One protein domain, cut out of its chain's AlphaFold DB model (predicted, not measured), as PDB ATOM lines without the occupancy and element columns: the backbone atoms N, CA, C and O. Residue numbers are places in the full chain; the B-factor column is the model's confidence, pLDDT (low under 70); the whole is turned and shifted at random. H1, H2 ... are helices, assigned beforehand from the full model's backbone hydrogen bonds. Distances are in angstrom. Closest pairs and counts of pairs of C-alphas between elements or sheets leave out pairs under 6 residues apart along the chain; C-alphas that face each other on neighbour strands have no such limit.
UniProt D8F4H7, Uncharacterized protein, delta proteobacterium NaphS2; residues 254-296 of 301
ATOM      1  N   LEU A 254     -41.839  30.466 -25.550       96.94
ATOM      2  CA  LEU A 254     -41.309  29.380 -24.730       96.94
ATOM      3  C   LEU A 254     -39.852  29.063 -25.082       96.94
ATOM      4  O   LEU A 254     -39.412  29.191 -26.227       96.94
ATOM      5  N   ASN A 255     -39.093  28.577 -24.100       96.81
ATOM      6  CA  ASN A 255     -37.745  28.086 -24.325       96.81
ATOM      7  C   ASN A 255     -37.807  26.694 -24.973       96.81
ATOM      8  O   ASN A 255     -38.162  25.709 -24.324       96.81
ATOM      9  N   CYS A 256     -37.416  26.596 -26.247       96.00
ATOM     10  CA  CYS A 256     -37.467  25.340 -27.003       96.00
ATOM     11  C   CYS A 256     -36.719  24.178 -26.330       96.00
ATOM     12  O   CYS A 256     -37.171  23.038 -26.415       96.00
ATOM     13  N   ASN A 257     -35.588  24.442 -25.666       95.88
ATOM     14  CA  ASN A 257     -34.826  23.401 -24.977       95.88
ATOM     15  C   ASN A 257     -35.554  22.911 -23.721       95.88
ATOM     16  O   ASN A 257     -35.668  21.703 -23.524       95.88
ATOM     17  N   HIS A 258     -36.068  23.834 -22.904       97.00
ATOM     18  CA  HIS A 258     -36.825  23.492 -21.702       97.00
ATOM     19  C   HIS A 258     -38.103  22.727 -22.065       97.00
ATOM     20  O   HIS A 258     -38.361  21.666 -21.502       97.00
ATOM     21  N   TRP A 259     -38.857  23.211 -23.058       97.44
ATOM     22  CA  TRP A 259     -40.059  22.539 -23.547       97.44
ATOM     23  C   TRP A 259     -39.755  21.124 -24.053       97.44
ATOM     24  O   TRP A 259     -40.408  20.172 -23.630       97.44
ATOM     25  N   LEU A 260     -38.719  20.956 -24.887       96.81
ATOM     26  CA  LEU A 260     -38.351  19.643 -25.424       96.81
ATOM     27  C   LEU A 260     -37.914  18.680 -24.318       96.81
ATOM     28  O   LEU A 260     -38.310  17.521 -24.336       96.81
ATOM     29  N   ARG A 261     -37.117  19.152 -23.352       96.19
ATOM     30  CA  ARG A 261     -36.726  18.349 -22.186       96.19
ATOM     31  C   ARG A 261     -37.949  17.918 -21.388       96.19
ATOM     32  O   ARG A 261     -38.071  16.739 -21.103       96.19
ATOM     33  N   SER A 262     -38.863  18.843 -21.099       96.38
ATOM     34  CA  SER A 262     -40.116  18.547 -20.397       96.38
ATOM     35  C   SER A 262     -40.926  17.463 -21.119       96.38
ATOM     36  O   SER A 262     -41.342  16.488 -20.498       96.38
ATOM     37  N   TYR A 263     -41.085  17.582 -22.441       97.06
ATOM     38  CA  TYR A 263     -41.798  16.592 -23.250       97.06
ATOM     39  C   TYR A 263     -41.102  15.226 -23.261       97.06
ATOM     40  O   TYR A 263     -41.738  14.206 -23.021       97.06
ATOM     41  N   LEU A 264     -39.786  15.188 -23.489       96.88
ATOM     42  CA  LEU A 264     -39.034  13.932 -23.509       96.88
ATOM     43  C   LEU A 264     -38.973  13.259 -22.132       96.88
ATOM     44  O   LEU A 264     -39.013  12.032 -22.071       96.88
ATOM     45  N   THR A 265     -38.921  14.029 -21.040       96.56
ATOM     46  CA  THR A 265     -39.044  13.500 -19.675       96.56
ATOM     47  C   THR A 265     -40.406  12.849 -19.474       96.56
ATOM     48  O   THR A 265     -40.458  11.706 -19.035       96.56
ATOM     49  N   ALA A 266     -41.492  13.505 -19.888       96.81
ATOM     50  CA  ALA A 266     -42.826  12.914 -19.804       96.81
ATOM     51  C   ALA A 266     -42.960  11.649 -20.667       96.81
ATOM     52  O   ALA A 266     -43.594  10.682 -20.250       96.81
ATOM     53  N   CYS A 267     -42.309  11.601 -21.834       97.81
ATOM     54  CA  CYS A 267     -42.232  10.370 -22.617       97.81
ATOM     55  C   CYS A 267     -41.483   9.256 -21.873       97.81
ATOM     56  O   CYS A 267     -41.894   8.099 -21.918       97.81
ATOM     57  N   ALA A 268     -40.371   9.579 -21.207       97.44
ATOM     58  CA  ALA A 268     -39.587   8.612 -20.443       97.44
ATOM     59  C   ALA A 268     -40.374   8.064 -19.240       97.44
ATOM     60  O   ALA A 268     -40.377   6.855 -19.014       97.44
ATOM     61  N   GLU A 269     -41.086   8.937 -18.528       96.44
ATOM     62  CA  GLU A 269     -42.004   8.576 -17.444       96.44
ATOM     63  C   GLU A 269     -43.171   7.717 -17.956       96.44
ATOM     64  O   GLU A 269     -43.582   6.777 -17.279       96.44
ATOM     65  N   ASN A 270     -43.630   7.948 -19.192       96.94
ATOM     66  CA  ASN A 270     -44.633   7.131 -19.879       96.94
ATOM     67  C   ASN A 270     -44.028   5.956 -20.681       96.94
ATOM     68  O   ASN A 270     -44.438   5.654 -21.805       96.94
ATOM     69  N   HIS A 271     -43.013   5.289 -20.124       96.44
ATOM     70  CA  HIS A 271     -42.395   4.083 -20.697       96.44
ATOM     71  C   HIS A 271     -41.885   4.240 -22.146       96.44
ATOM     72  O   HIS A 271     -41.964   3.314 -22.956       96.44
ATOM     73  N   GLY A 272     -41.362   5.418 -22.483       95.69
ATOM     74  CA  GLY A 272     -40.823   5.739 -23.806       95.69
ATOM     75  C   GLY A 272     -41.881   6.066 -24.865       95.69
ATOM     76  O   GLY A 272     -41.543   6.141 -26.047       95.69
ATOM     77  N   LYS A 273     -43.147   6.256 -24.477       96.62
ATOM     78  CA  LYS A 273     -44.246   6.628 -25.378       96.62
ATOM     79  C   LYS A 273     -44.650   8.079 -25.168       96.62
ATOM     80  O   LYS A 273     -44.483   8.618 -24.084       96.62
ATOM     81  N   ALA A 274     -45.219   8.704 -26.198       95.50
ATOM     82  CA  ALA A 274     -45.830  10.020 -26.039       95.50
ATOM     83  C   ALA A 274     -46.914   9.976 -24.940       95.50
ATOM     84  O   ALA A 274     -47.611   8.963 -24.845       95.50
ATOM     85  N   PRO A 275     -47.052  11.020 -24.104       95.44
ATOM     86  CA  PRO A 275     -48.173  11.139 -23.176       95.44
ATOM     87  C   PRO A 275     -49.516  11.079 -23.916       95.44
ATOM     88  O   PRO A 275     -49.632  11.635 -25.008       95.44
ATOM     89  N   ASP A 276     -50.521  10.437 -23.314       94.06
ATOM     90  CA  ASP A 276     -51.866  10.353 -23.904       94.06
ATOM     91  C   ASP A 276     -52.549  11.733 -23.967       94.06
ATOM     92  O   ASP A 276     -53.279  12.025 -24.913       94.06
ATOM     93  N   ASP A 277     -52.273  12.594 -22.979       94.50
ATOM     94  CA  ASP A 277     -52.707  13.991 -22.950       94.50
ATOM     95  C   ASP A 277     -51.541  14.942 -23.268       94.50
ATOM     96  O   ASP A 277     -50.527  14.992 -22.561       94.50
ATOM     97  N   LEU A 278     -51.707  15.727 -24.333       95.06
ATOM     98  CA  LEU A 278     -50.725  16.705 -24.793       95.06
ATOM     99  C   LEU A 278     -50.989  18.124 -24.281       95.06
ATOM    100  O   LEU A 278     -50.156  18.995 -24.532       95.06
ATOM    101  N   SER A 279     -52.075  18.370 -23.543       95.44
ATOM    102  CA  SER A 279     -52.478  19.708 -23.080       95.44
ATOM    103  C   SER A 279     -51.350  20.460 -22.369       95.44
ATOM    104  O   SER A 279     -51.096  21.640 -22.603       95.44
ATOM    105  N   SER A 280     -50.552  19.732 -21.585       94.62
ATOM    106  CA  SER A 280     -49.396  20.264 -20.863       94.62
ATOM    107  C   SER A 280     -48.172  20.588 -21.746       94.62
ATOM    108  O   SER A 280     -47.128  21.006 -21.239       94.62
ATOM    109  N   PHE A 281     -48.270  20.409 -23.060       95.31
ATOM    110  CA  PHE A 281     -47.225  20.717 -24.038       95.31
ATOM    111  C   PHE A 281     -47.719  21.628 -25.166       95.31
ATOM    112  O   PHE A 281     -46.894  22.123 -25.937       95.31
ATOM    113  N   LEU A 282     -49.024  21.893 -25.254       95.12
ATOM    114  CA  LEU A 282     -49.618  22.770 -26.258       95.12
ATOM    115  C   LEU A 282     -49.742  24.201 -25.704       95.12
ATOM    116  O   LEU A 282     -50.434  24.403 -24.709       95.12
ATOM    117  N   PRO A 283     -49.100  25.217 -26.316       93.75
ATOM    118  CA  PRO A 283     -49.072  26.579 -25.768       93.75
ATOM    119  C   PRO A 283     -50.433  27.206 -25.466       93.75
ATOM    120  O   PRO A 283     -50.541  27.999 -24.539       93.75
ATOM    121  N   TRP A 284     -51.462  26.843 -26.229       93.19
ATOM    122  CA  TRP A 284     -52.826  27.350 -26.073       93.19
ATOM    123  C   TRP A 284     -53.673  26.572 -25.052       93.19
ATOM    124  O   TRP A 284     -54.770  27.017 -24.732       93.19
ATOM    125  N   GLU A 285     -53.193  25.436 -24.538       95.69
ATOM    126  CA  GLU A 285     -53.874  24.653 -23.487       95.69
ATOM    127  C   GLU A 285     -53.141  24.724 -22.139       95.69
ATOM    128  O   GLU A 285     -53.722  24.444 -21.090       95.69
ATOM    129  N   MET A 286     -51.869  25.132 -22.140       94.94
ATOM    130  CA  MET A 286     -51.086  25.312 -20.922       94.94
ATOM    131  C   MET A 286     -51.561  26.517 -20.101       94.94
ATOM    132  O   MET A 286     -51.738  27.619 -20.615       94.94
ATOM    133  N   GLY A 287     -51.671  26.324 -18.782       94.56
ATOM    134  CA  GLY A 287     -51.895  27.422 -17.838       94.56
ATOM    135  C   GLY A 287     -50.712  28.397 -17.761       94.56
ATOM    136  O   GLY A 287     -49.562  28.026 -18.025       94.56
ATOM    137  N   GLU A 288     -50.990  29.635 -17.342       93.88
ATOM    138  CA  GLU A 288     -50.020  30.742 -17.311       93.88
ATOM    139  C   GLU A 288     -48.738  30.398 -16.539       93.88
ATOM    140  O   GLU A 288     -47.639  30.643 -17.039       93.88
ATOM    141  N   ASP A 289     -48.852  29.744 -15.379       95.38
ATOM    142  CA  ASP A 289     -47.702  29.338 -14.558       95.38
ATOM    143  C   ASP A 289     -46.760  28.384 -15.299       95.38
ATOM    144  O   ASP A 289     -45.533  28.483 -15.205       95.38
ATOM    145  N   ARG A 290     -47.325  27.453 -16.075       95.12
ATOM    146  CA  ARG A 290     -46.537  26.489 -16.844       95.12
ATOM    147  C   ARG A 290     -45.850  27.168 -18.020       95.12
ATOM    148  O   ARG A 290     -44.665  26.916 -18.244       95.12
ATOM    149  N   CYS A 291     -46.545  28.065 -18.718       95.44
ATOM    150  CA  CYS A 291     -45.946  28.900 -19.756       95.44
ATOM    151  C   CYS A 291     -44.804  29.760 -19.190       95.44
ATOM    152  O   CYS A 291     -43.709  29.785 -19.753       95.44
ATOM    153  N   ALA A 292     -45.008  30.393 -18.030       95.31
ATOM    154  CA  ALA A 292     -43.998  31.195 -17.344       95.31
ATOM    155  C   ALA A 292     -42.792  30.369 -16.866       95.31
ATOM    156  O   ALA A 292     -41.663  30.864 -16.858       95.31
ATOM    157  N   LYS A 293     -43.005  29.104 -16.488       95.75
ATOM    158  CA  LYS A 293     -41.922  28.168 -16.167       95.75
ATOM    159  C   LYS A 293     -41.133  27.774 -17.418       95.75
ATOM    160  O   LYS A 293     -39.908  27.854 -17.420       95.75
ATOM    161  N   LEU A 294     -41.824  27.362 -18.480       96.31
ATOM    162  CA  LEU A 294     -41.199  26.869 -19.712       96.31
ATOM    163  C   LEU A 294     -40.590  27.979 -20.581       96.31
ATOM    164  O   LEU A 294     -39.810  27.674 -21.478       96.31
ATOM    165  N   SER A 295     -40.896  29.255 -20.334       96.19
ATOM    166  CA  SER A 295     -40.226  30.386 -20.995       96.19
ATOM    167  C   SER A 295     -38.805  30.634 -20.479       96.19
ATOM    168  O   SER A 295     -37.980  31.224 -21.180       96.19
ATOM    169  N   LYS A 296     -38.480  30.141 -19.281       95.62
ATOM    170  CA  LYS A 296     -37.150  30.251 -18.672       95.62
ATOM    171  C   LYS A 296     -36.277  29.047 -19.048       95.62
ATOM    172  O   LYS A 296     -36.810  28.003 -19.430       95.62
TER     173      LYS A 296
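Overview. This is residues 254 to 296 of the 301 residues of an uncharacterized protein of delta proteobacterium NaphS2 (UniProt D8F4H7). The backbone makes an open ring: helix H1 forms one long side, the loop of residues 270 to 287 folds back along the opposite side, and short helix H2 closes the ring near the beginning of H1, crosswise to it. The 43 printed residues hold two named helices, H1 then H2, and no named strand; the class is all helix, with 21 residues, under half, in named elements. The whole is compact, with a radius of gyration of the C-alphas of 10.2 A and spans of 27 by 19 by 12 A.

Arrangement. H1, residues 256 to 269, and H2, residues 288 to 294, are close but not clearly touching; their closest C-alphas, of His 258 and Leu 294, are 5.9 A apart. Their lines are about perpendicular, at 86 degrees. In both helices every O i to N i+4 pair is within hydrogen-bond range.

Along the chain. H1 begins at C-alpha 256 (-37.467, 25.340, -27.003) and measures 19.8 A from first to last C-alpha. H2 measures 9.9 A and ends at C-alpha 294 (-41.199, 26.869, -19.712).

Size, cuts and confidence. The two C-alphas farthest apart, of His 271 and Glu 288, are 27.9 A apart. The link from H1 to H2 is long, 18 residues. The printed part has no cut, and no printed residue is under 70 in pLDDT.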